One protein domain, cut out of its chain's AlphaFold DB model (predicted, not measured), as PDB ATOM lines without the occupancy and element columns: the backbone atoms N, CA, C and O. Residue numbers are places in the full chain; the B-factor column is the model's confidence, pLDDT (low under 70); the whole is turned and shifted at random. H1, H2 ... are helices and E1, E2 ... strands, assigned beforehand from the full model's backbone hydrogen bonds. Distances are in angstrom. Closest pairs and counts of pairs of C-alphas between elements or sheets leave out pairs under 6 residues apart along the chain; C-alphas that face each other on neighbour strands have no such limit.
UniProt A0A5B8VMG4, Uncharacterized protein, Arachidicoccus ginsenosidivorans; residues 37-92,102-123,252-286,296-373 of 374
ATOM      1  N   PHE A  37    -104.258  67.084  41.632       86.75
ATOM      2  CA  PHE A  37    -103.028  67.691  41.101       86.75
ATOM      3  C   PHE A  37    -101.827  66.775  41.345       86.75
ATOM      4  O   PHE A  37    -101.068  66.514  40.414       86.75
ATOM      5  N   ILE A  38    -101.733  66.218  42.554       91.56
ATOM      6  CA  ILE A  38    -100.703  65.250  42.945       91.56
ATOM      7  C   ILE A  38    -100.737  64.017  42.029       91.56
ATOM      8  O   ILE A  38     -99.737  63.669  41.409       91.56
ATOM      9  N   GLU A  39    -101.902  63.388  41.865       92.44
ATOM     10  CA  GLU A  39    -102.083  62.200  41.021       92.44
ATOM     11  C   GLU A  39    -101.691  62.473  39.561       92.44
ATOM     12  O   GLU A  39    -101.005  61.660  38.933       92.44
ATOM     13  N   ASN A  40    -102.061  63.639  39.025       89.75
ATOM     14  CA  ASN A  40    -101.683  64.042  37.671       89.75
ATOM     15  C   ASN A  40    -100.171  64.279  37.536       89.75
ATOM     16  O   ASN A  40     -99.572  63.822  36.561       89.75
ATOM     17  N   ALA A  41     -99.546  64.947  38.510       89.69
ATOM     18  CA  ALA A  41     -98.104  65.192  38.532       89.69
ATOM     19  C   ALA A  41     -97.298  63.888  38.682       89.69
ATOM     20  O   ALA A  41     -96.231  63.729  38.087       89.69
ATOM     21  N   GLN A  42     -97.835  62.903  39.399       92.31
ATOM     22  CA  GLN A  42     -97.209  61.594  39.583       92.31
ATOM     23  C   GLN A  42     -97.445  60.664  38.386       92.31
ATOM     24  O   GLN A  42     -96.579  59.849  38.041       92.31
ATOM     25  N   SER A  43     -98.560  60.826  37.669       93.12
ATOM     26  CA  SER A  43     -98.902  60.004  36.511       93.12
ATOM     27  C   SER A  43     -97.914  60.184  35.360       93.12
ATOM     28  O   SER A  43     -97.848  61.214  34.684       93.12
ATOM     29  N   LYS A  44     -97.150  59.125  35.078       91.38
ATOM     30  CA  LYS A  44     -96.252  59.071  33.917       91.38
ATOM     31  C   LYS A  44     -97.020  59.233  32.604       91.38
ATOM     32  O   LYS A  44     -96.510  59.863  31.684       91.38
ATOM     33  N   GLN A  45     -98.231  58.681  32.513       91.25
ATOM     34  CA  GLN A  45     -99.059  58.779  31.311       91.25
ATOM     35  C   GLN A  45     -99.459  60.229  31.029       91.25
ATOM     36  O   GLN A  45     -99.259  60.694  29.910       91.25
ATOM     37  N   VAL A  46     -99.959  60.947  32.041       88.81
ATOM     38  CA  VAL A  46    -100.356  62.359  31.908       88.81
ATOM     39  C   VAL A  46     -99.145  63.215  31.535       88.81
ATOM     40  O   VAL A  46     -99.190  63.965  30.564       88.81
ATOM     41  N   ARG A  47     -98.009  63.032  32.218       87.75
ATOM     42  CA  ARG A  47     -96.776  63.772  31.907       87.75
ATOM     43  C   ARG A  47     -96.254  63.508  30.491       87.75
ATOM     44  O   ARG A  47     -95.830  64.441  29.816       87.75
ATOM     45  N   LEU A  48     -96.305  62.264  30.012       86.50
ATOM     46  CA  LEU A  48     -95.928  61.937  28.631       86.50
ATOM     47  C   LEU A  48     -96.885  62.568  27.607       86.50
ATOM     48  O   LEU A  48     -96.430  63.027  26.561       86.50
ATOM     49  N   GLN A  49     -98.188  62.626  27.905       84.88
ATOM     50  CA  GLN A  49     -99.176  63.320  27.069       84.88
ATOM     51  C   GLN A  49     -98.916  64.833  27.016       84.88
ATOM     52  O   GLN A  49     -99.016  65.430  25.944       84.88
ATOM     53  N   ASN A  50     -98.447  65.420  28.119       79.12
ATOM     54  CA  ASN A  50     -97.991  66.814  28.192       79.12
ATOM     55  C   ASN A  50     -96.577  67.019  27.618       79.12
ATOM     56  O   ASN A  50     -95.914  68.019  27.898       79.12
ATOM     57  N   ARG A  51     -96.095  66.068  26.803       78.25
ATOM     58  CA  ARG A  51     -94.801  66.105  26.105       78.25
ATOM     59  C   ARG A  51     -93.593  66.244  27.038       78.25
ATOM     60  O   ARG A  51     -92.501  66.618  26.599       78.25
ATOM     61  N   THR A  52     -93.744  65.901  28.317       83.44
ATOM     62  CA  THR A  52     -92.619  65.826  29.249       83.44
ATOM     63  C   THR A  52     -91.744  64.636  28.874       83.44
ATOM     64  O   THR A  52     -92.210  63.511  28.688       83.44
ATOM     65  N   ARG A  53     -90.441  64.881  28.740       83.75
ATOM     66  CA  ARG A  53     -89.495  63.860  28.276       83.75
ATOM     67  C   ARG A  53     -89.262  62.784  29.340       83.75
ATOM     68  O   ARG A  53     -89.222  63.118  30.525       83.75
ATOM     69  N   PRO A  54     -88.972  61.529  28.947       86.81
ATOM     70  CA  PRO A  54     -88.673  60.450  29.890       86.81
ATOM     71  C   PRO A  54     -87.554  60.772  30.891       86.81
ATOM     72  O   PRO A  54     -87.646  60.392  32.052       86.81
ATOM     73  N   GLN A  55     -86.517  61.502  30.471       85.19
ATOM     74  CA  GLN A  55     -85.403  61.900  31.338       85.19
ATOM     75  C   GLN A  55     -85.828  62.928  32.396       85.19
ATOM     76  O   GLN A  55     -85.361  62.873  33.530       85.19
ATOM     77  N   VAL A  56     -86.731  63.850  32.042       85.44
ATOM     78  CA  VAL A  56     -87.294  64.830  32.984       85.44
ATOM     79  C   VAL A  56     -88.208  64.127  33.977       85.44
ATOM     80  O   VAL A  56     -88.085  64.364  35.171       85.44
ATOM     81  N   ILE A  57     -89.044  63.204  33.495       89.44
ATOM     82  CA  ILE A  57     -89.885  62.344  34.336       89.44
ATOM     83  C   ILE A  57     -89.025  61.571  35.340       89.44
ATOM     84  O   ILE A  57     -89.316  61.597  36.528       89.44
ATOM     85  N   ALA A  58     -87.933  60.944  34.889       89.44
ATOM     86  CA  ALA A  58     -87.032  60.195  35.762       89.44
ATOM     87  C   ALA A  58     -86.357  61.086  36.820       89.44
ATOM     88  O   ALA A  58     -86.233  60.685  37.976       89.44
ATOM     89  N   MET A  59     -85.943  62.300  36.444       89.69
ATOM     90  CA  MET A  59     -85.400  63.281  37.387       89.69
ATOM     91  C   MET A  59     -86.448  63.721  38.419       89.69
ATOM     92  O   MET A  59     -86.154  63.703  39.612       89.69
ATOM     93  N   GLN A  60     -87.672  64.035  37.986       90.75
ATOM     94  CA  GLN A  60     -88.795  64.385  38.864       90.75
ATOM     95  C   GLN A  60     -89.129  63.245  39.830       90.75
ATOM     96  O   GLN A  60     -89.260  63.475  41.026       90.75
ATOM     97  N   ASP A  61     -89.192  62.006  39.338       92.69
ATOM     98  CA  ASP A  61     -89.494  60.827  40.154       92.69
ATOM     99  C   ASP A  61     -88.402  60.574  41.202       92.69
ATOM    100  O   ASP A  61     -88.712  60.319  42.366       92.69
ATOM    101  N   LYS A  62     -87.124  60.724  40.819       92.00
ATOM    102  CA  LYS A  62     -85.989  60.643  41.748       92.00
ATOM    103  C   LYS A  62     -86.070  61.728  42.824       92.00
ATOM    104  O   LYS A  62     -85.857  61.431  43.996       92.00
ATOM    105  N   MET A  63     -86.376  62.968  42.441       92.38
ATOM    106  CA  MET A  63     -86.481  64.081  43.388       92.38
ATOM    107  C   MET A  63     -87.674  63.942  44.324       92.38
ATOM    108  O   MET A  63     -87.532  64.193  45.518       92.38
ATOM    109  N   ARG A  64     -88.818  63.485  43.816       94.50
ATOM    110  CA  ARG A  64     -89.996  63.186  44.630       94.50
ATOM    111  C   ARG A  64     -89.690  62.129  45.680       94.50
ATOM    112  O   ARG A  64     -89.928  62.376  46.855       94.50
ATOM    113  N   ALA A  65     -89.120  60.991  45.275       95.19
ATOM    114  CA  ALA A  65     -88.735  59.931  46.205       95.19
ATOM    115  C   ALA A  65     -87.766  60.456  47.275       95.19
ATOM    116  O   ALA A  65     -88.012  60.303  48.467       95.19
ATOM    117  N   PHE A  66     -86.730  61.180  46.845       95.31
ATOM    118  CA  PHE A  66     -85.758  61.790  47.744       95.31
ATOM    119  C   PHE A  66     -86.404  62.759  48.749       95.31
ATOM    120  O   PHE A  66     -86.102  62.706  49.942       95.31
ATOM    121  N   PHE A  67     -87.298  63.646  48.309       96.12
ATOM    122  CA  PHE A  67     -87.973  64.575  49.211       96.12
ATOM    123  C   PHE A  67     -88.959  63.867  50.145       96.12
ATOM    124  O   PHE A  67     -88.953  64.180  51.333       96.12
ATOM    125  N   ASN A  68     -89.721  62.885  49.654       96.19
ATOM    126  CA  ASN A  68     -90.640  62.087  50.468       96.19
ATOM    127  C   ASN A  68     -89.897  61.401  51.618       96.19
ATOM    128  O   ASN A  68     -90.275  61.565  52.777       96.19
ATOM    129  N   GLU A  69     -88.787  60.722  51.315       96.62
ATOM    130  CA  GLU A  69     -87.944  60.057  52.315       96.62
ATOM    131  C   GLU A  69     -87.411  61.046  53.362       96.62
ATOM    132  O   GLU A  69     -87.472  60.789  54.567       96.62
ATOM    133  N   ASN A  70     -86.916  62.211  52.927       95.50
ATOM    134  CA  ASN A  70     -86.411  63.226  53.850       95.50
ATOM    135  C   ASN A  70     -87.531  63.814  54.724       95.50
ATOM    136  O   ASN A  70     -87.323  64.024  55.920       95.50
ATOM    137  N   MET A  71     -88.708  64.090  54.163       96.56
ATOM    138  CA  MET A  71     -89.835  64.651  54.913       96.56
ATOM    139  C   MET A  71     -90.425  63.647  55.901       96.56
ATOM    140  O   MET A  71     -90.741  64.023  57.032       96.56
ATOM    141  N   GLU A  72     -90.503  62.371  55.528       95.31
ATOM    142  CA  GLU A  72     -90.896  61.292  56.431       95.31
ATOM    143  C   GLU A  72     -89.883  61.128  57.574       95.31
ATOM    144  O   GLU A  72     -90.263  61.088  58.746       95.31
ATOM    145  N   ALA A  73     -88.580  61.151  57.278       95.25
ATOM    146  CA  ALA A  73     -87.545  61.106  58.309       95.25
ATOM    147  C   ALA A  73     -87.618  62.312  59.267       95.25
ATOM    148  O   ALA A  73     -87.441  62.163  60.481       95.25
ATOM    149  N   LEU A  74     -87.903  63.516  58.759       94.12
ATOM    150  CA  LEU A  74     -88.137  64.698  59.599       94.12
ATOM    151  C   LEU A  74     -89.396  64.548  60.453       94.12
ATOM    152  O   LEU A  74     -89.372  64.898  61.635       94.12
ATOM    153  N   SER A  75     -90.477  64.011  59.889       94.00
ATOM    154  CA  SER A  75     -91.718  63.705  60.609       94.00
ATOM    155  C   SER A  75     -91.454  62.760  61.781       94.00
ATOM    156  O   SER A  75     -91.837  63.069  62.912       94.00
ATOM    157  N   GLN A  76     -90.696  61.686  61.560       94.06
ATOM    158  CA  GLN A  76     -90.309  60.739  62.609       94.06
ATOM    159  C   GLN A  76     -89.453  61.398  63.703       94.06
ATOM    160  O   GLN A  76     -89.741  61.241  64.888       94.06
ATOM    161  N   LYS A  77     -88.440  62.195  63.331       93.06
ATOM    162  CA  LYS A  77     -87.569  62.912  64.291       93.06
ATOM    163  C   LYS A  77     -88.315  63.961  65.116       93.06
ATOM    164  O   LYS A  77     -87.949  64.238  66.258       93.06
ATOM    165  N   THR A  78     -89.319  64.604  64.531       90.88
ATOM    166  CA  THR A  78     -90.084  65.671  65.192       90.88
ATOM    167  C   THR A  78     -91.291  65.150  65.966       90.88
ATOM    168  O   THR A  78     -91.726  65.817  66.909       90.88
ATOM    169  N   GLY A  79     -91.806  63.973  65.596       90.62
ATOM    170  CA  GLY A  79     -93.094  63.444  66.044       90.62
ATOM    171  C   GLY A  79     -94.295  64.121  65.369       90.62
ATOM    172  O   GLY A  79     -95.426  63.983  65.839       90.62
ATOM    173  N   TRP A  80     -94.067  64.897  64.307       91.44
ATOM    174  CA  TRP A  80     -95.098  65.672  63.617       91.44
ATOM    175  C   TRP A  80     -95.758  64.846  62.524       91.44
ATOM    176  O   TRP A  80     -95.096  64.044  61.878       91.44
ATOM    177  N   LEU A  81     -97.049  65.057  62.274       90.56
ATOM    178  CA  LEU A  81     -97.700  64.458  61.105       90.56
ATOM    179  C   LEU A  81     -97.257  65.220  59.855       90.56
ATOM    180  O   LEU A  81     -97.351  66.444  59.859       90.56
ATOM    181  N   VAL A  82     -96.826  64.516  58.809       93.81
ATOM    182  CA  VAL A  82     -96.518  65.102  57.499       93.81
ATOM    183  C   VAL A  82     -97.508  64.616  56.447       93.81
ATOM    184  O   VAL A  82     -97.899  63.451  56.452       93.81
ATOM    185  N   VAL A  83     -97.924  65.519  55.565       92.62
ATOM    186  CA  VAL A  83     -98.732  65.214  54.378       92.62
ATOM    187  C   VAL A  83     -98.194  65.986  53.179       92.62
ATOM    188  O   VAL A  83     -97.780  67.137  53.318       92.62
ATOM    189  N   GLU A  84     -98.208  65.370  52.003       94.12
ATOM    190  CA  GLU A  84     -98.009  66.083  50.742       94.12
ATOM    191  C   GLU A  84     -99.268  66.911  50.446       94.12
ATOM    192  O   GLU A  84    -100.389  66.403  50.524       94.12
ATOM    193  N   LEU A  85     -99.100  68.204  50.181       90.81
ATOM    194  CA  LEU A  85    -100.202  69.122  49.902       90.81
ATOM    195  C   LEU A  85    -100.434  69.328  48.416       90.81
ATOM    196  O   LEU A  85    -101.585  69.411  47.987       90.81
ATOM    197  N   ASP A  86     -99.352  69.484  47.666       91.94
ATOM    198  CA  ASP A  86     -99.406  69.843  46.261       91.94
ATOM    199  C   ASP A  86     -98.121  69.419  45.562       91.94
ATOM    200  O   ASP A  86     -97.042  69.406  46.163       91.94
ATOM    201  N   GLU A  87     -98.251  69.138  44.276       91.38
ATOM    202  CA  GLU A  87     -97.133  68.820  43.411       91.38
ATOM    203  C   GLU A  87     -97.380  69.418  42.031       91.38
ATOM    204  O   GLU A  87     -98.447  69.267  41.433       91.38
ATOM    205  N   PHE A  88     -96.364  70.097  41.515       87.69
ATOM    206  CA  PHE A  88     -96.375  70.668  40.185       87.69
ATOM    207  C   PHE A  88     -95.135  70.215  39.419       87.69
ATOM    208  O   PHE A  88     -93.997  70.459  39.815       87.69
ATOM    209  N   CYS A  89     -95.366  69.589  38.272       82.38
ATOM    210  CA  CYS A  89     -94.341  69.309  37.278       82.38
ATOM    211  C   CYS A  89     -94.537  70.290  36.124       82.38
ATOM    212  O   CYS A  89     -95.665  70.433  35.656       82.38
ATOM    213  N   SER A  90     -93.471  70.931  35.631       71.44
ATOM    214  CA  SER A  90     -93.602  71.707  34.394       71.44
ATOM    215  C   SER A  90     -94.114  70.805  33.275       71.44
ATOM    216  O   SER A  90     -93.541  69.728  33.048       71.44
ATOM    217  N   ASP A  91     -95.121  71.274  32.543       63.47
ATOM    218  CA  ASP A  91     -95.422  70.728  31.226       63.47
ATOM    219  C   ASP A  91     -94.149  70.812  30.376       63.47
ATOM    220  O   ASP A  91     -93.335  71.728  30.551       63.47
ATOM    221  N   GLY A  92     -93.901  69.809  29.529       60.41
ATOM    222  CA  GLY A  92     -92.689  69.780  28.713       60.41
ATOM    223  C   GLY A  92     -92.501  71.122  28.005       60.41
ATOM    224  O   GLY A  92     -93.477  71.730  27.586       60.41
ATOM    225  N   VAL A 102     -95.803  72.679  16.755       71.06
ATOM    226  CA  VAL A 102     -94.854  72.360  17.830       71.06
ATOM    227  C   VAL A 102     -93.503  71.952  17.247       71.06
ATOM    228  O   VAL A 102     -93.423  71.020  16.447       71.06
ATOM    229  N   GLN A 103     -92.440  72.601  17.710       71.50
ATOM    230  CA  GLN A 103     -91.056  72.275  17.408       71.50
ATOM    231  C   GLN A 103     -90.510  71.238  18.399       71.50
ATOM    232  O   GLN A 103     -90.395  71.492  19.602       71.50
ATOM    233  N   ASP A 104     -90.081  70.084  17.885       69.56
ATOM    234  CA  ASP A 104     -89.331  69.111  18.676       69.56
ATOM    235  C   ASP A 104     -87.904  69.613  18.922       69.56
ATOM    236  O   ASP A 104     -87.012  69.521  18.078       69.56
ATOM    237  N   VAL A 105     -87.665  70.156  20.116       68.12
ATOM    238  CA  VAL A 105     -86.328  70.622  20.500       68.12
ATOM    239  C   VAL A 105     -85.421  69.425  20.821       68.12
ATOM    240  O   VAL A 105     -85.817  68.528  21.561       68.12
ATOM    241  N   PRO A 106     -84.186  69.348  20.307       70.12
ATOM    242  CA  PRO A 106     -83.242  68.311  20.717       70.12
ATOM    243  C   PRO A 106     -82.989  68.322  22.232       70.12
ATOM    244  O   PRO A 106     -82.936  69.377  22.858       70.12
ATOM    245  N   PHE A 107     -82.789  67.148  22.835       69.50
ATOM    246  CA  PHE A 107     -82.611  67.004  24.290       69.50
ATOM    247  C   PHE A 107     -81.500  67.902  24.870       69.50
ATOM    248  O   PHE A 107     -81.669  68.498  25.929       69.50
ATOM    249  N   ASN A 108     -80.396  68.060  24.141       68.31
ATOM    250  CA  ASN A 108     -79.256  68.909  24.505       68.31
ATOM    251  C   ASN A 108     -79.511  70.426  24.374       68.31
ATOM    252  O   ASN A 108     -78.628  71.219  24.696       68.31
ATOM    253  N   LYS A 109     -80.679  70.826  23.863       66.62
ATOM    254  CA  LYS A 109     -81.124  72.218  23.720       66.62
ATOM    255  C   LYS A 109     -82.372  72.526  24.551       66.62
ATOM    256  O   LYS A 109     -82.788  73.677  24.605       66.62
ATOM    257  N   CYS A 110     -82.981  71.515  25.168       67.81
ATOM    258  CA  CYS A 110     -84.155  71.693  26.009       67.81
ATOM    259  C   CYS A 110     -83.717  72.208  27.388       67.81
ATOM    260  O   CYS A 110     -82.801  71.617  27.969       67.81
ATOM    261  N   PRO A 111     -84.363  73.250  27.942       67.81
ATOM    262  CA  PRO A 111     -84.035  73.681  29.287       67.81
ATOM    263  C   PRO A 111     -84.340  72.570  30.306       67.81
ATOM    264  O   PRO A 111     -85.164  71.679  30.035       67.81
ATOM    265  N   PRO A 112     -83.669  72.586  31.469       72.38
ATOM    266  CA  PRO A 112     -84.031  71.736  32.595       72.38
ATOM    267  C   PRO A 112     -85.512  71.911  32.938       72.38
ATOM    268  O   PRO A 112     -86.020  73.027  32.977       72.38
ATOM    269  N   GLY A 113     -86.217  70.799  33.151       77.12
ATOM    270  CA  GLY A 113     -87.593  70.856  33.647       77.12
ATOM    271  C   GLY A 113     -87.612  71.358  35.088       77.12
ATOM    272  O   GLY A 113     -86.674  71.073  35.841       77.12
ATOM    273  N   SER A 114     -88.666  72.078  35.463       81.25
ATOM    274  CA  SER A 114     -88.900  72.461  36.854       81.25
ATOM    275  C   SER A 114     -89.808  71.454  37.554       81.25
ATOM    276  O   SER A 114     -90.546  70.677  36.929       81.25
ATOM    277  N   PHE A 115     -89.694  71.424  38.874       87.62
ATOM    278  CA  PHE A 115     -90.430  70.504  39.725       87.62
ATOM    279  C   PHE A 115     -90.628  71.128  41.095       87.62
ATOM    280  O   PHE A 115     -89.649  71.494  41.745       87.62
ATOM    281  N   ASN A 116     -91.880  71.209  41.528       91.44
ATOM    282  CA  ASN A 116     -92.247  71.756  42.817       91.44
ATOM    283  C   ASN A 116     -93.060  70.727  43.598       91.44
ATOM    284  O   ASN A 116     -93.984  70.125  43.055       91.44
ATOM    285  N   ILE A 117     -92.750  70.568  44.879       94.44
ATOM    286  CA  ILE A 117     -93.530  69.733  45.792       94.44
ATOM    287  C   ILE A 117     -93.655  70.431  47.141       94.44
ATOM    288  O   ILE A 117     -92.678  70.968  47.672       94.44
ATOM    289  N   THR A 118     -94.863  70.440  47.692       94.81
ATOM    290  CA  THR A 118     -95.180  71.098  48.958       94.81
ATOM    291  C   THR A 118     -95.660  70.078  49.973       94.81
ATOM    292  O   THR A 118     -96.593  69.323  49.726       94.81
ATOM    293  N   TYR A 119     -95.067  70.119  51.160       95.06
ATOM    294  CA  TYR A 119     -95.441  69.309  52.312       95.06
ATOM    295  C   TYR A 119     -95.966  70.184  53.429       95.06
ATOM    296  O   TYR A 119     -95.487  71.300  53.617       95.06
ATOM    297  N   GLN A 120     -96.870  69.641  54.231       92.00
ATOM    298  CA  GLN A 120     -97.362  70.255  55.451       92.00
ATOM    299  C   GLN A 120     -97.100  69.361  56.651       92.00
ATOM    300  O   GLN A 120     -97.508  68.202  56.687       92.00
ATOM    301  N   PHE A 121     -96.465  69.943  57.660       92.00
ATOM    302  CA  PHE A 121     -96.279  69.377  58.981       92.00
ATOM    303  C   PHE A 121     -97.311  69.945  59.954       92.00
ATOM    304  O   PHE A 121     -97.510  71.160  60.037       92.00
ATOM    305  N   ILE A 122     -97.914  69.064  60.746       88.62
ATOM    306  CA  ILE A 122     -98.784  69.411  61.869       88.62
ATOM    307  C   ILE A 122     -97.999  69.117  63.146       88.62
ATOM    308  O   ILE A 122     -97.848  67.965  63.563       88.62
ATOM    309  N   ALA A 123     -97.469  70.185  63.738       82.25
ATOM    310  CA  ALA A 123     -96.460  70.132  64.786       82.25
ATOM    311  C   ALA A 123     -96.991  69.707  66.164       82.25
ATOM    312  O   ALA A 123     -96.217  69.307  67.034       82.25
ATOM    313  N   ALA A 252     -85.630  76.291  39.965       74.56
ATOM    314  CA  ALA A 252     -86.211  77.625  40.047       74.56
ATOM    315  C   ALA A 252     -85.203  78.644  39.488       74.56
ATOM    316  O   ALA A 252     -84.024  78.636  39.847       74.56
ATOM    317  N   TYR A 253     -85.644  79.503  38.568       60.53
ATOM    318  CA  TYR A 253     -84.747  80.428  37.857       60.53
ATOM    319  C   TYR A 253     -84.686  81.826  38.469       60.53
ATOM    320  O   TYR A 253     -83.773  82.577  38.133       60.53
ATOM    321  N   LYS A 254     -85.641  82.181  39.338       61.19
ATOM    322  CA  LYS A 254     -85.686  83.458  40.058       61.19
ATOM    323  C   LYS A 254     -86.404  83.273  41.385       61.19
ATOM    324  O   LYS A 254     -87.484  82.700  41.414       61.19
ATOM    325  N   GLU A 255     -85.827  83.827  42.441       61.78
ATOM    326  CA  GLU A 255     -86.461  83.957  43.750       61.78
ATOM    327  C   GLU A 255     -86.225  85.356  44.286       61.78
ATOM    328  O   GLU A 255     -85.169  85.932  44.032       61.78
ATOM    329  N   TYR A 256     -87.202  85.885  45.016       57.19
ATOM    330  CA  TYR A 256     -87.150  87.234  45.567       57.19
ATOM    331  C   TYR A 256     -87.156  87.179  47.080       57.19
ATOM    332  O   TYR A 256     -88.046  86.572  47.668       57.19
ATOM    333  N   ALA A 257     -86.230  87.897  47.703       55.84
ATOM    334  CA  ALA A 257     -86.326  88.262  49.106       55.84
ATOM    335  C   ALA A 257     -86.299  89.773  49.293       55.84
ATOM    336  O   ALA A 257     -85.711  90.461  48.474       55.84
ATOM    337  N   VAL A 258     -86.952  90.305  50.327       51.88
ATOM    338  CA  VAL A 258     -87.089  91.756  50.548       51.88
ATOM    339  C   VAL A 258     -86.373  92.145  51.844       51.88
ATOM    340  O   VAL A 258     -86.661  91.571  52.889       51.88
ATOM    341  N   ASP A 259     -85.492  93.145  51.786       47.38
ATOM    342  CA  ASP A 259     -84.694  93.723  52.886       47.38
ATOM    343  C   ASP A 259     -85.464  94.824  53.655       47.38
ATOM    344  O   ASP A 259     -84.963  95.899  53.982       47.38
ATOM    345  N   GLY A 260     -86.761  94.613  53.892       37.00
ATOM    346  CA  GLY A 260     -87.647  95.645  54.440       37.00
ATOM    347  C   GLY A 260     -87.850  95.560  55.956       37.00
ATOM    348  O   GLY A 260     -88.574  94.689  56.421       37.00
ATOM    349  N   SER A 261     -87.310  96.520  56.723       34.66
ATOM    350  CA  SER A 261     -87.690  96.935  58.104       34.66
ATOM    351  C   SER A 261     -87.850  95.867  59.209       34.66
ATOM    352  O   SER A 261     -88.457  96.145  60.242       34.66
ATOM    353  N   LEU A 262     -87.335  94.649  59.030       39.69
ATOM    354  CA  LEU A 262     -87.696  93.506  59.883       39.69
ATOM    355  C   LEU A 262     -86.485  92.740  60.459       39.69
ATOM    356  O   LEU A 262     -86.515  91.522  60.680       39.69
ATOM    357  N   GLY A 263     -85.447  93.513  60.795       35.56
ATOM    358  CA  GLY A 263     -84.208  93.063  61.434       35.56
ATOM    359  C   GLY A 263     -83.186  92.497  60.438       35.56
ATOM    360  O   GLY A 263     -83.550  92.179  59.310       35.56
ATOM    361  N   PRO A 264     -81.909  92.365  60.838       36.41
ATOM    362  CA  PRO A 264     -80.843  91.940  59.935       36.41
ATOM    363  C   PRO A 264     -81.090  90.529  59.381       36.41
ATOM    364  O   PRO A 264     -81.664  89.663  60.063       36.41
ATOM    365  N   ILE A 265     -80.603  90.300  58.158       41.19
ATOM    366  CA  ILE A 265     -80.342  88.965  57.614       41.19
ATOM    367  C   ILE A 265     -79.427  88.256  58.614       41.19
ATOM    368  O   ILE A 265     -78.287  88.662  58.839       41.19
ATOM    369  N   GLU A 266     -79.945  87.221  59.268       35.78
ATOM    370  CA  GLU A 266     -79.166  86.429  60.214       35.78
ATOM    371  C   GLU A 266     -78.521  85.285  59.439       35.78
ATOM    372  O   GLU A 266     -79.183  84.320  59.042       35.78
ATOM    373  N   TYR A 267     -77.216  85.404  59.209       38.47
ATOM    374  CA  TYR A 267     -76.388  84.281  58.798       38.47
ATOM    375  C   TYR A 267     -76.308  83.320  59.984       38.47
ATOM    376  O   TYR A 267     -75.803  83.676  61.049       38.47
ATOM    377  N   THR A 268     -76.844  82.108  59.839       33.62
ATOM    378  CA  THR A 268     -76.698  81.099  60.896       33.62
ATOM    379  C   THR A 268     -75.224  80.715  60.981       33.62
ATOM    380  O   THR A 268     -74.612  80.384  59.967       33.62
ATOM    381  N   THR A 269     -74.667  80.721  62.188       29.27
ATOM    382  CA  THR A 269     -73.274  80.348  62.471       29.27
ATOM    383  C   THR A 269     -73.020  78.842  62.411       29.27
ATOM    384  O   THR A 269     -71.888  78.417  62.623       29.27
ATOM    385  N   THR A 270     -74.033  78.021  62.109       32.91
ATOM    386  CA  THR A 270     -73.845  76.581  61.899       32.91
ATOM    387  C   THR A 270     -73.018  76.385  60.624       32.91
ATOM    388  O   THR A 270     -73.484  76.764  59.547       32.91
ATOM    389  N   PRO A 271     -71.788  75.845  60.703       30.02
ATOM    390  CA  PRO A 271     -70.917  75.720  59.545       30.02
ATOM    391  C   PRO A 271     -71.484  74.680  58.574       30.02
ATOM    392  O   PRO A 271     -71.279  73.476  58.717       30.02
ATOM    393  N   PHE A 272     -72.194  75.155  57.556       35.50
ATOM    394  CA  PHE A 272     -72.532  74.363  56.385       35.50
ATOM    395  C   PHE A 272     -71.273  74.238  55.518       35.50
ATOM    396  O   PHE A 272     -70.730  75.231  55.031       35.50
ATOM    397  N   LEU A 273     -70.762  73.013  55.372       29.23
ATOM    398  CA  LEU A 273     -69.587  72.700  54.555       29.23
ATOM    399  C   LEU A 273     -69.761  73.248  53.123       29.23
ATOM    400  O   LEU A 273     -70.577  72.737  52.367       29.23
ATOM    401  N   LYS A 274     -68.979  74.285  52.786       31.75
ATOM    402  CA  LYS A 274     -68.768  74.894  51.455       31.75
ATOM    403  C   LYS A 274     -70.025  75.015  50.558       31.75
ATOM    404  O   LYS A 274     -70.281  74.176  49.706       31.75
ATOM    405  N   SER A 275     -70.672  76.180  50.694       40.31
ATOM    406  CA  SER A 275     -71.611  76.869  49.781       40.31
ATOM    407  C   SER A 275     -72.997  76.250  49.548       40.31
ATOM    408  O   SER A 275     -73.236  75.558  48.560       40.31
ATOM    409  N   PRO A 276     -73.959  76.635  50.400       42.34
ATOM    410  CA  PRO A 276     -75.247  77.153  49.934       42.34
ATOM    411  C   PRO A 276     -75.436  78.624  50.342       42.34
ATOM    412  O   PRO A 276     -75.184  78.999  51.491       42.34
ATOM    413  N   ALA A 277     -75.904  79.467  49.418       47.56
ATOM    414  CA  ALA A 277     -76.329  80.826  49.734       47.56
ATOM    415  C   ALA A 277     -77.662  80.758  50.500       47.56
ATOM    416  O   ALA A 277     -78.746  80.742  49.924       47.56
ATOM    417  N   THR A 278     -77.589  80.642  51.824       47.22
ATOM    418  CA  THR A 278     -78.780  80.672  52.680       47.22
ATOM    419  C   THR A 278     -79.233  82.116  52.810       47.22
ATOM    420  O   THR A 278     -78.468  82.942  53.304       47.22
ATOM    421  N   LEU A 279     -80.462  82.420  52.397       48.47
ATOM    422  CA  LEU A 279     -81.035  83.739  52.605       48.47
ATOM    423  C   LEU A 279     -82.181  83.648  53.604       48.47
ATOM    424  O   LEU A 279     -83.268  83.160  53.312       48.47
ATOM    425  N   SER A 280     -81.929  84.110  54.823       45.25
ATOM    426  CA  SER A 280     -82.941  84.108  55.870       45.25
ATOM    427  C   SER A 280     -83.805  85.375  55.809       45.25
ATOM    428  O   SER A 280     -83.300  86.479  55.642       45.25
ATOM    429  N   LYS A 281     -85.110  85.161  56.034       46.75
ATOM    430  CA  LYS A 281     -86.202  86.127  56.257       46.75
ATOM    431  C   LYS A 281     -86.821  86.752  55.003       46.75
ATOM    432  O   LYS A 281     -86.435  87.811  54.529       46.75
ATOM    433  N   LEU A 282     -87.911  86.127  54.568       41.59
ATOM    434  CA  LEU A 282     -88.957  86.770  53.785       41.59
ATOM    435  C   LEU A 282     -90.115  87.114  54.726       41.59
ATOM    436  O   LEU A 282     -90.753  86.228  55.300       41.59
ATOM    437  N   TYR A 283     -90.396  88.402  54.879       41.28
ATOM    438  CA  TYR A 283     -91.678  88.847  55.406       41.28
ATOM    439  C   TYR A 283     -92.551  89.218  54.221       41.28
ATOM    440  O   TYR A 283     -92.225  90.128  53.458       41.28
ATOM    441  N   THR A 284     -93.659  88.510  54.039       36.44
ATOM    442  CA  THR A 284     -94.641  88.915  53.040       36.44
ATOM    443  C   THR A 284     -95.351  90.163  53.544       36.44
ATOM    444  O   THR A 284     -96.028  90.130  54.570       36.44
ATOM    445  N   THR A 285     -95.193  91.273  52.828       36.06
ATOM    446  CA  THR A 285     -96.031  92.457  53.011       36.06
ATOM    447  C   THR A 285     -97.385  92.230  52.343       36.06
ATOM    448  O   THR A 285     -97.491  91.595  51.292       36.06
ATOM    449  N   GLY A 286     -98.442  92.725  52.989       37.47
ATOM    450  CA  GLY A 286     -99.820  92.580  52.537       37.47
ATOM    451  C   GLY A 286    -100.080  93.265  51.197       37.47
ATOM    452  O   GLY A 286    -100.350  94.464  51.160       37.47
ATOM    453  N   LYS A 296    -103.057  83.565  54.342       46.22
ATOM    454  CA  LYS A 296    -101.646  83.539  53.910       46.22
ATOM    455  C   LYS A 296    -100.696  83.578  55.115       46.22
ATOM    456  O   LYS A 296    -100.993  84.189  56.138       46.22
ATOM    457  N   TRP A 297     -99.597  82.846  54.985       54.12
ATOM    458  CA  TRP A 297     -98.776  82.363  56.085       54.12
ATOM    459  C   TRP A 297     -97.733  83.415  56.446       54.12
ATOM    460  O   TRP A 297     -96.910  83.781  55.610       54.12
ATOM    461  N   ASP A 298     -97.752  83.884  57.689       54.62
ATOM    462  CA  ASP A 298     -96.746  84.820  58.175       54.62
ATOM    463  C   ASP A 298     -95.495  84.040  58.619       54.62
ATOM    464  O   ASP A 298     -95.599  83.094  59.402       54.62
ATOM    465  N   HIS A 299     -94.328  84.487  58.133       54.66
ATOM    466  CA  HIS A 299     -92.948  84.030  58.405       54.66
ATOM    467  C   HIS A 299     -92.413  82.901  57.506       54.66
ATOM    468  O   HIS A 299     -92.766  81.736  57.673       54.66
ATOM    469  N   ILE A 300     -91.492  83.272  56.601       65.38
ATOM    470  CA  ILE A 300     -90.875  82.410  55.581       65.38
ATOM    471  C   ILE A 300     -89.343  82.366  55.757       65.38
ATOM    472  O   ILE A 300     -88.680  83.406  55.847       65.38
ATOM    473  N   LEU A 301     -88.768  81.161  55.764       71.75
ATOM    474  CA  LEU A 301     -87.338  80.886  55.593       71.75
ATOM    475  C   LEU A 301     -87.087  80.369  54.172       71.75
ATOM    476  O   LEU A 301     -87.782  79.466  53.714       71.75
ATOM    477  N   LEU A 302     -86.078  80.925  53.503       74.88
ATOM    478  CA  LEU A 302     -85.648  80.539  52.165       74.88
ATOM    479  C   LEU A 302     -84.242  79.918  52.233       74.88
ATOM    480  O   LEU A 302     -83.315  80.485  52.808       74.88
ATOM    481  N   ILE A 303     -84.057  78.737  51.654       76.00
ATOM    482  CA  ILE A 303     -82.746  78.084  51.550       76.00
ATOM    483  C   ILE A 303     -82.480  77.819  50.077       76.00
ATOM    484  O   ILE A 303     -83.256  77.121  49.431       76.00
ATOM    485  N   MET A 304     -81.386  78.360  49.549       74.31
ATOM    486  CA  MET A 304     -81.009  78.185  48.150       74.31
ATOM    487  C   MET A 304     -79.723  77.376  48.041       74.31
ATOM    488  O   MET A 304     -78.716  77.661  48.692       74.31
ATOM    489  N   MET A 305     -79.778  76.339  47.215       76.06
ATOM    490  CA  MET A 305     -78.728  75.341  47.043       76.06
ATOM    491  C   MET A 305     -78.375  75.190  45.564       76.06
ATOM    492  O   MET A 305     -79.232  75.364  44.698       76.06
ATOM    493  N   GLY A 306     -77.121  74.841  45.274       71.81
ATOM    494  CA  GLY A 306     -76.608  74.705  43.908       71.81
ATOM    495  C   GLY A 306     -75.946  75.974  43.372       71.81
ATOM    496  O   GLY A 306     -75.284  76.702  44.109       71.81
ATOM    497  N   GLN A 307     -76.092  76.239  42.072       65.50
ATOM    498  CA  GLN A 307     -75.382  77.325  41.370       65.50
ATOM    499  C   GLN A 307     -75.968  78.737  41.592       65.50
ATOM    500  O   GLN A 307     -75.894  79.573  40.691       65.50
ATOM    501  N   PHE A 308     -76.538  79.014  42.767       61.38
ATOM    502  CA  PHE A 308     -77.092  80.325  43.106       61.38
ATOM    503  C   PHE A 308     -76.044  81.268  43.711       61.38
ATOM    504  O   PHE A 308     -75.316  80.899  44.629       61.38
ATOM    505  N   ASN A 309     -76.060  82.516  43.251       60.09
ATOM    506  CA  ASN A 309     -75.494  83.682  43.911       60.09
ATOM    507  C   ASN A 309     -76.611  84.651  44.284       60.09
ATOM    508  O   ASN A 309     -77.574  84.829  43.543       60.09
ATOM    509  N   LEU A 310     -76.437  85.321  45.416       60.81
ATOM    510  CA  LEU A 310     -77.341  86.362  45.880       60.81
ATOM    511  C   LEU A 310     -76.939  87.711  45.298       60.81
ATOM    512  O   LEU A 310     -75.827  88.174  45.551       60.81
ATOM    513  N   HIS A 311     -77.852  88.352  44.570       62.97
ATOM    514  CA  HIS A 311     -77.661  89.706  44.055       62.97
ATOM    515  C   HIS A 311     -78.658  90.666  44.681       62.97
ATOM    516  O   HIS A 311     -79.857  90.424  44.574       62.97
ATOM    517  N   PRO A 312     -78.205  91.752  45.331       63.66
ATOM    518  CA  PRO A 312     -79.118  92.800  45.741       63.66
ATOM    519  C   PRO A 312     -79.736  93.440  44.492       63.66
ATOM    520  O   PRO A 312     -79.034  93.767  43.535       63.66
ATOM    521  N   ASN A 313     -81.050  93.618  44.501       60.97
ATOM    522  CA  ASN A 313     -81.791  94.300  43.455       60.97
ATOM    523  C   ASN A 313     -82.046  95.769  43.835       60.97
ATOM    524  O   ASN A 313     -81.915  96.182  44.989       60.97
ATOM    525  N   GLN A 314     -82.463  96.562  42.850       66.62
ATOM    526  CA  GLN A 314     -82.720  97.999  43.009       66.62
ATOM    527  C   GLN A 314     -83.862  98.356  43.980       66.62
ATOM    528  O   GLN A 314     -84.036  99.524  44.313       66.62
ATOM    529  N   TYR A 315     -84.649  97.377  44.428       61.34
ATOM    530  CA  TYR A 315     -85.795  97.569  45.319       61.34
ATOM    531  C   TYR A 315     -85.488  97.192  46.773       61.34
ATOM    532  O   TYR A 315     -86.415  97.005  47.560       61.34
ATOM    533  N   GLY A 316     -84.205  97.055  47.128       56.94
ATOM    534  CA  GLY A 316     -83.808  96.594  48.457       56.94
ATOM    535  C   GLY A 316     -84.247  95.152  48.687       56.94
ATOM    536  O   GLY A 316     -84.768  94.818  49.737       56.94
ATOM    537  N   GLY A 317     -84.146  94.303  47.671       58.84
ATOM    538  CA  GLY A 317     -84.359  92.869  47.789       58.84
ATOM    539  C   GLY A 317     -83.154  92.088  47.292       58.84
ATOM    540  O   GLY A 317     -82.192  92.678  46.818       58.84
ATOM    541  N   TYR A 318     -83.209  90.767  47.366       56.88
ATOM    542  CA  TYR A 318     -82.215  89.876  46.787       56.88
ATOM    543  C   TYR A 318     -82.861  89.000  45.730       56.88
ATOM    544  O   TYR A 318     -83.976  88.512  45.922       56.88
ATOM    545  N   GLU A 319     -82.140  88.793  44.636       58.28
ATOM    546  CA  GLU A 319     -82.482  87.837  43.601       58.28
ATOM    547  C   GLU A 319     -81.433  86.734  43.503       58.28
ATOM    548  O   GLU A 319     -80.231  86.953  43.680       58.28
ATOM    549  N   ALA A 320     -81.912  85.525  43.237       57.22
ATOM    550  CA  ALA A 320     -81.055  84.397  42.935       57.22
ATOM    551  C   ALA A 320     -80.571  84.515  41.479       57.22
ATOM    552  O   ALA A 320     -81.363  84.390  40.546       57.22
ATOM    553  N   ALA A 321     -79.279  84.771  41.284       57.97
ATOM    554  CA  ALA A 321     -78.616  84.773  39.982       57.97
ATOM    555  C   ALA A 321     -77.720  83.542  39.851       57.97
ATOM    556  O   ALA A 321     -77.318  82.943  40.845       57.97
ATOM    557  N   PHE A 322     -77.350  83.163  38.635       58.06
ATOM    558  CA  PHE A 322     -76.473  82.015  38.442       58.06
ATOM    559  C   PHE A 322     -75.002  82.438  38.305       58.06
ATOM    560  O   PHE A 322     -74.694  83.424  37.639       58.06
ATOM    561  N   MET A 323     -74.077  81.640  38.841       51.62
ATOM    562  CA  MET A 323     -72.627  81.820  38.641       51.62
ATOM    563  C   MET A 323     -72.159  81.367  37.254       51.62
ATOM    564  O   MET A 323     -72.479  80.258  36.823       51.62
ATOM    565  N   GLN A 324     -71.322  82.170  36.594       50.53
ATOM    566  CA  GLN A 324     -70.491  81.730  35.471       50.53
ATOM    567  C   GLN A 324     -69.119  82.413  35.532       50.53
ATOM    568  O   GLN A 324     -69.021  83.632  35.594       50.53
ATOM    569  N   ASN A 325     -68.041  81.621  35.537       50.47
ATOM    570  CA  ASN A 325     -66.652  82.108  35.569       50.47
ATOM    571  C   ASN A 325     -66.341  83.124  36.692       50.47
ATOM    572  O   ASN A 325     -65.512  84.011  36.518       50.47
ATOM    573  N   GLY A 326     -67.003  83.005  37.848       50.25
ATOM    574  CA  GLY A 326     -66.795  83.907  38.988       50.25
ATOM    575  C   GLY A 326     -67.529  85.249  38.892       50.25
ATOM    576  O   GLY A 326     -67.364  86.079  39.782       50.25
ATOM    577  N   GLN A 327     -68.356  85.456  37.862       45.53
ATOM    578  CA  GLN A 327     -69.277  86.585  37.767       45.53
ATOM    579  C   GLN A 327     -70.732  86.117  37.803       45.53
ATOM    580  O   GLN A 327     -71.080  84.994  37.428       45.53
ATOM    581  N   SER A 328     -71.582  86.996  38.316       51.53
ATOM    582  CA  SER A 328     -73.017  86.800  38.389       51.53
ATOM    583  C   SER A 328     -73.670  87.054  37.052       51.53
ATOM    584  O   SER A 328     -73.602  88.163  36.521       51.53
ATOM    585  N   ASP A 329     -74.319  86.029  36.530       56.66
ATOM    586  CA  ASP A 329     -74.878  86.059  35.200       56.66
ATOM    587  C   ASP A 329     -76.397  85.914  35.254       56.66
ATOM    588  O   ASP A 329     -76.934  84.822  35.476       56.66
ATOM    589  N   LEU A 330     -77.068  87.050  35.078       52.91
ATOM    590  CA  LEU A 330     -78.524  87.174  35.035       52.91
ATOM    591  C   LEU A 330     -79.102  86.950  33.625       52.91
ATOM    592  O   LEU A 330     -80.317  86.788  33.502       52.91
ATOM    593  N   TYR A 331     -78.274  86.958  32.570       50.34
ATOM    594  CA  TYR A 331     -78.749  87.167  31.192       50.34
ATOM    595  C   TYR A 331     -78.156  86.223  30.136       50.34
ATOM    596  O   TYR A 331     -78.723  86.127  29.046       50.34
ATOM    597  N   THR A 332     -77.063  85.503  30.401       47.25
ATOM    598  CA  THR A 332     -76.456  84.624  29.389       47.25
ATOM    599  C   THR A 332     -77.201  83.290  29.287       47.25
ATOM    600  O   THR A 332     -77.366  82.588  30.293       47.25
ATOM    601  N   PRO A 333     -77.608  82.878  28.071       45.09
ATOM    602  CA  PRO A 333     -78.200  81.569  27.822       45.09
ATOM    603  C   PRO A 333     -77.235  80.432  28.168       45.09
ATOM    604  O   PRO A 333     -76.086  80.403  27.722       45.09
ATOM    605  N   LYS A 334     -77.712  79.453  28.941       55.53
ATOM    606  CA  LYS A 334     -76.890  78.350  29.460       55.53
ATOM    607  C   LYS A 334     -77.185  77.058  28.714       55.53
ATOM    608  O   LYS A 334     -78.342  76.723  28.482       55.53
ATOM    609  N   LYS A 335     -76.137  76.299  28.379       54.72
ATOM    610  CA  LYS A 335     -76.271  74.908  27.919       54.72
ATOM    611  C   LYS A 335     -76.320  74.003  29.138       54.72
ATOM    612  O   LYS A 335     -75.284  73.657  29.697       54.72
ATOM    613  N   VAL A 336     -77.525  73.650  29.553       60.28
ATOM    614  CA  VAL A 336     -77.759  72.704  30.641       60.28
ATOM    615  C   VAL A 336     -78.497  71.522  30.058       60.28
ATOM    616  O   VAL A 336     -79.427  71.698  29.272       60.28
ATOM    617  N   THR A 337     -78.073  70.319  30.418       67.25
ATOM    618  CA  THR A 337     -78.734  69.118  29.927       67.25
ATOM    619  C   THR A 337     -80.118  69.015  30.552       67.25
ATOM    620  O   THR A 337     -80.290  69.157  31.765       67.25
ATOM    621  N   CYS A 338     -81.117  68.742  29.722       68.19
ATOM    622  CA  CYS A 338     -82.465  68.478  30.187       68.19
ATOM    623  C   CYS A 338     -82.459  67.287  31.175       68.19
ATOM    624  O   CYS A 338     -81.785  66.288  30.949       68.19
ATOM    625  N   GLY A 339     -83.151  67.398  32.313       72.94
ATOM    626  CA  GLY A 339     -83.154  66.356  33.354       72.94
ATOM    627  C   GLY A 339     -81.987  66.405  34.353       72.94
ATOM    628  O   GLY A 339     -81.913  65.538  35.219       72.94
ATOM    629  N   GLN A 340     -81.101  67.403  34.281       80.00
ATOM    630  CA  GLN A 340     -80.156  67.688  35.365       80.00
ATOM    631  C   GLN A 340     -80.772  68.625  36.409       80.00
ATOM    632  O   GLN A 340     -81.571  69.508  36.088       80.00
ATOM    633  N   ILE A 341     -80.376  68.427  37.664       81.25
ATOM    634  CA  ILE A 341     -80.730  69.298  38.783       81.25
ATOM    635  C   ILE A 341     -79.636  70.355  38.890       81.25
ATOM    636  O   ILE A 341     -78.465  70.030  39.046       81.25
ATOM    637  N   GLN A 342     -80.000  71.625  38.787       78.12
ATOM    638  CA  GLN A 342     -79.055  72.737  38.902       78.12
ATOM    639  C   GLN A 342     -79.103  73.395  40.265       78.12
ATOM    640  O   GLN A 342     -78.101  73.925  40.757       78.12
ATOM    641  N   ASN A 343     -80.306  73.434  40.818       77.75
ATOM    642  CA  ASN A 343     -80.584  74.150  42.028       77.75
ATOM    643  C   ASN A 343     -81.827  73.600  42.716       77.75
ATOM    644  O   ASN A 343     -82.683  72.966  42.090       77.75
ATOM    645  N   ILE A 344     -81.879  73.840  44.019       83.75
ATOM    646  CA  ILE A 344     -83.031  73.542  44.857       83.75
ATOM    647  C   ILE A 344     -83.251  74.762  45.745       83.75
ATOM    648  O   ILE A 344     -82.339  75.230  46.430       83.75
ATOM    649  N   CYS A 345     -84.473  75.260  45.722       82.50
ATOM    650  CA  CYS A 345     -84.988  76.289  46.598       82.50
ATOM    651  C   CYS A 345     -85.917  75.618  47.617       82.50
ATOM    652  O   CYS A 345     -86.810  74.861  47.241       82.50
ATOM    653  N   ILE A 346     -85.689  75.853  48.909       85.44
ATOM    654  CA  ILE A 346     -86.562  75.379  49.986       85.44
ATOM    655  C   ILE A 346     -87.226  76.587  50.630       85.44
ATOM    656  O   ILE A 346     -86.543  77.442  51.196       85.44
ATOM    657  N   LYS A 347     -88.555  76.634  50.586       84.62
ATOM    658  CA  LYS A 347     -89.382  77.656  51.236       84.62
ATOM    659  C   LYS A 347     -90.077  77.028  52.431       84.62
ATOM    660  O   LYS A 347     -90.848  76.087  52.271       84.62
ATOM    661  N   ILE A 348     -89.821  77.541  53.628       83.38
ATOM    662  CA  ILE A 348     -90.397  77.025  54.872       83.38
ATOM    663  C   ILE A 348     -91.243  78.114  55.506       83.38
ATOM    664  O   ILE A 348     -90.710  79.161  55.853       83.38
ATOM    665  N   SER A 349     -92.536  77.863  55.684       81.81
ATOM    666  CA  SER A 349     -93.477  78.826  56.267       81.81
ATOM    667  C   SER A 349     -94.099  78.285  57.549       81.81
ATOM    668  O   SER A 349     -94.453  77.109  57.587       81.81
ATOM    669  N   GLY A 350     -94.273  79.113  58.581       77.31
ATOM    670  CA  GLY A 350     -94.883  78.714  59.857       77.31
ATOM    671  C   GLY A 350     -94.340  79.465  61.077       77.31
ATOM    672  O   GLY A 350     -93.673  80.491  60.965       77.31
ATOM    673  N   SER A 351     -94.607  78.948  62.279       74.94
ATOM    674  CA  SER A 351     -94.131  79.576  63.522       74.94
ATOM    675  C   SER A 351     -92.599  79.620  63.578       74.94
ATOM    676  O   SER A 351     -91.936  78.632  63.257       74.94
ATOM    677  N   LYS A 352     -92.013  80.730  64.052       72.19
ATOM    678  CA  LYS A 352     -90.548  80.880  64.179       72.19
ATOM    679  C   LYS A 352     -89.900  79.695  64.903       72.19
ATOM    680  O   LYS A 352     -88.903  79.164  64.426       72.19
ATOM    681  N   ALA A 353     -90.480  79.267  66.026       73.81
ATOM    682  CA  ALA A 353     -89.956  78.155  66.816       73.81
ATOM    683  C   ALA A 353     -89.959  76.834  66.025       73.81
ATOM    684  O   ALA A 353     -88.989  76.077  66.070       73.81
ATOM    685  N   HIS A 354     -91.023  76.569  65.263       81.56
ATOM    686  CA  HIS A 354     -91.116  75.362  64.450       81.56
ATOM    687  C   HIS A 354     -90.214  75.408  63.217       81.56
ATOM    688  O   HIS A 354     -89.562  74.408  62.924       81.56
ATOM    689  N   ILE A 355     -90.105  76.562  62.552       78.50
ATOM    690  CA  ILE A 355     -89.153  76.769  61.453       78.50
ATOM    691  C   ILE A 355     -87.727  76.524  61.944       78.50
ATOM    692  O   ILE A 355     -86.997  75.771  61.312       78.50
ATOM    693  N   GLN A 356     -87.328  77.115  63.074       75.06
ATOM    694  CA  GLN A 356     -85.985  76.934  63.635       75.06
ATOM    695  C   GLN A 356     -85.702  75.465  63.962       75.06
ATOM    696  O   GLN A 356     -84.637  74.954  63.615       75.06
ATOM    697  N   ARG A 357     -86.669  74.771  64.575       80.62
ATOM    698  CA  ARG A 357     -86.554  73.338  64.869       80.62
ATOM    699  C   ARG A 357     -86.408  72.504  63.597       80.62
ATOM    700  O   ARG A 357     -85.561  71.620  63.559       80.62
ATOM    701  N   LEU A 358     -87.211  72.776  62.570       84.12
ATOM    702  CA  LEU A 358     -87.160  72.039  61.310       84.12
ATOM    703  C   LEU A 358     -85.858  72.321  60.549       84.12
ATOM    704  O   LEU A 358     -85.202  71.388  60.098       84.12
ATOM    705  N   ALA A 359     -85.448  73.588  60.470       79.88
ATOM    706  CA  ALA A 359     -84.217  74.012  59.813       79.88
ATOM    707  C   ALA A 359     -82.973  73.359  60.428       79.88
ATOM    708  O   ALA A 359     -82.085  72.936  59.694       79.88
ATOM    709  N   ALA A 360     -82.933  73.207  61.756       78.12
ATOM    710  CA  ALA A 360     -81.846  72.519  62.452       78.12
ATOM    711  C   ALA A 360     -81.750  71.015  62.123       78.12
ATOM    712  O   ALA A 360     -80.712  70.402  62.359       78.12
ATOM    713  N   LEU A 361     -82.823  70.415  61.603       85.31
ATOM    714  CA  LEU A 361     -82.891  68.992  61.264       85.31
ATOM    715  C   LEU A 361     -82.703  68.715  59.765       85.31
ATOM    716  O   LEU A 361     -82.558  67.549  59.391       85.31
ATOM    717  N   LEU A 362     -82.715  69.747  58.912       84.25
ATOM    718  CA  LEU A 362     -82.527  69.595  57.471       84.25
ATOM    719  C   LEU A 362     -81.086  69.209  57.138       84.25
ATOM    720  O   LEU A 362     -80.140  69.929  57.453       84.25
ATOM    721  N   ASP A 363     -80.925  68.103  56.414       83.44
ATOM    722  CA  ASP A 363     -79.625  67.657  55.914       83.44
ATOM    723  C   ASP A 363     -79.271  68.360  54.594       83.44
ATOM    724  O   ASP A 363     -79.329  67.786  53.504       83.44
ATOM    725  N   THR A 364     -78.918  69.644  54.682       77.12
ATOM    726  CA  THR A 364     -78.523  70.480  53.527       77.12
ATOM    727  C   THR A 364     -77.349  69.903  52.740       77.12
ATOM    728  O   THR A 364     -77.249  70.132  51.535       77.12
ATOM    729  N   LYS A 365     -76.489  69.099  53.376       76.62
ATOM    730  CA  LYS A 365     -75.414  68.382  52.687       76.62
ATOM    731  C   LYS A 365     -75.992  67.317  51.757       76.62
ATOM    732  O   LYS A 365     -75.585  67.249  50.598       76.62
ATOM    733  N   ASN A 366     -76.950  66.526  52.233       84.56
ATOM    734  CA  ASN A 366     -77.644  65.538  51.410       84.56
ATOM    735  C   ASN A 366     -78.394  66.199  50.239       84.56
ATOM    736  O   ASN A 366     -78.260  65.759  49.098       84.56
ATOM    737  N   TYR A 367     -79.087  67.316  50.487       85.31
ATOM    738  CA  TYR A 367     -79.731  68.099  49.423       85.31
ATOM    739  C   TYR A 367     -78.732  68.653  48.391       85.31
ATOM    740  O   TYR A 367     -79.005  68.630  47.195       85.31
ATOM    741  N   ASN A 368     -77.553  69.117  48.807       76.56
ATOM    742  CA  ASN A 368     -76.521  69.567  47.867       76.56
ATOM    743  C   ASN A 368     -75.954  68.412  47.022       76.56
ATOM    744  O   ASN A 368     -75.641  68.605  45.846       76.56
ATOM    745  N   ASN A 369     -75.842  67.204  47.581       81.44
ATOM    746  CA  ASN A 369     -75.281  66.052  46.864       81.44
ATOM    747  C   ASN A 369     -76.123  65.638  45.647       81.44
ATOM    748  O   ASN A 369     -75.559  65.189  44.649       81.44
ATOM    749  N   VAL A 370     -77.449  65.806  45.697       84.88
ATOM    750  CA  VAL A 370     -78.328  65.470  44.561       84.88
ATOM    751  C   VAL A 370     -78.245  66.479  43.412       84.88
ATOM    752  O   VAL A 370     -78.550  66.124  42.278       84.88
ATOM    753  N   ILE A 371     -77.773  67.702  43.670       78.44
ATOM    754  CA  ILE A 371     -77.561  68.727  42.636       78.44
ATOM    755  C   ILE A 371     -76.326  68.393  41.789       78.44
ATOM    756  O   ILE A 371     -76.330  68.538  40.571       78.44
ATOM    757  N   TYR A 372     -75.258  67.913  42.426       64.75
ATOM    758  CA  TYR A 372     -73.976  67.652  41.766       64.75
ATOM    759  C   TYR A 372     -73.749  66.183  41.390       64.75
ATOM    760  O   TYR A 372     -72.637  65.837  40.981       64.75
ATOM    761  N   SER A 373     -74.757  65.312  41.519       58.31
ATOM    762  CA  SER A 373     -74.627  63.916  41.097       58.31
ATOM    763  C   SER A 373     -74.462  63.863  39.574       58.31
ATOM    764  O   SER A 373     -75.431  64.087  38.846       58.31
TER     765      SER A 373
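Overview. This is residues 37 to 92, 102 to 123, 252 to 286 and 296 to 373 of the 374 residues of an uncharacterized protein of Arachidicoccus ginsenosidivorans (UniProt A0A5B8VMG4). Two small sheets are partly face to face as a sandwich: the branched sheet E3 E6 E7 E8 covers one face of the sheet E4 E5 E9, and the short helices H4 and H5 pack on its other face. Beside E9 stands the long strand pair E1 E2, with the longest helix, H3, running lengthwise over one face of the pair and the short helices H1 and H2 near one end. The printed part has 191 residues with five named helices and nine named strands, in the order H1 H2 H3 E1 E2 E3 E4 E5 E6 E7 E8 E9 H4 H5, and its class is mixed, helices and strands. The three sheets are antiparallel, and E4 E5 E9 run in that order. The whole is compact, with a radius of gyration of the C-alphas of 17.5 A and spans of 49 by 42 by 36 A.

Along the chain. The branched sheet holds E3, residues 256 to 258, E6, residues 308 to 313, E7, residues 317 to 324 and 21.6 A long, and E8, residues 327 to 329. The three-stranded sheet holds E4, residues 278 to 282, E5, residues 300 to 306 and 20.0 A long, and E9, residues 343 to 350 and 23.3 A long. C-alpha 343 is at (-80.584, 74.150, 42.028). The third sheet is E1, residues 81 to 89 and 24.5 A long, with E2, residues 115 to 122 and 23.7 A long. H3, residues 54 to 78, measures 35.7 A. H1 covers residues 37 to 42, from C-alpha 37 at (-103.028, 67.691, 41.101), and H2 residues 44 to 49. H4 covers residues 352 to 359 and H5 residues 364 to 371, with C-alpha 371 at (-77.561, 68.727, 42.636).

Arrangement. E6, E7 and E8 form a meander, each strand the antiparallel neighbour of the one before, with hairpins E6 and E7 and E7 and E8. E3, beside residues 317 to 319, and E8, beside 322 to 324, lie on one side of E7, and E6 lies on the other. N 309 and O 321 are within hydrogen-bond range at 2.7 A, N 257 and O 318 at 2.9 A, and N 329 and O 322 at 2.9 A. This sheet and E4 E5 E9 form the sandwich, two sheets face to face, with best planes 22 degrees apart; the closest C-alphas of E3 and E4, those of Ala 257 and Leu 282, are 5.6 A apart. E5 is the inner strand of the second sheet, with N 301 and O 348 at 2.8 A and N 282 and O 300 at 3.1 A. H4 and H5 are on the same face of it, as two layers, helices on one face of a sheet, at heights over the sheet of 8.1 A and 8.4 A. E2 and E9 are near each other, with 13 pairs of C-alphas within 10 A. In E1 and E2, N 83 and O 120 are 2.9 A apart. The closest C-alphas of H3 and E2 are those of Gln 60 and Phe 115, 6.4 A apart; those of H1 and E1 are Ile 38 and Glu 87, 5.1 A. H2 and H3, a helical hairpin, only just touch, with 3 pairs of C-alphas within 8 A, the closest Lys 44 and Ile 57 at 7.2 A. Every O i to N i+4 pair is within hydrogen-bond range in H1, H2, H3 and H4, and 3 of 4 in H5.

Size, cuts and confidence. The C-alphas farthest apart, those of Val 102 and Thr 269, are 50.2 A from each other. The cuts leave out residues 93 to 101, 124 to 251 and 287 to 295, with gaps between C-alphas of 11.4 A, 27.8 A and 9.3 A. Of the links printed whole, E3 to E4 and E8 to E9 are long. The mean pLDDT of the printed part is 71.0; 82 residues are under 70, among them residues 253 to 286 and 307 to 338.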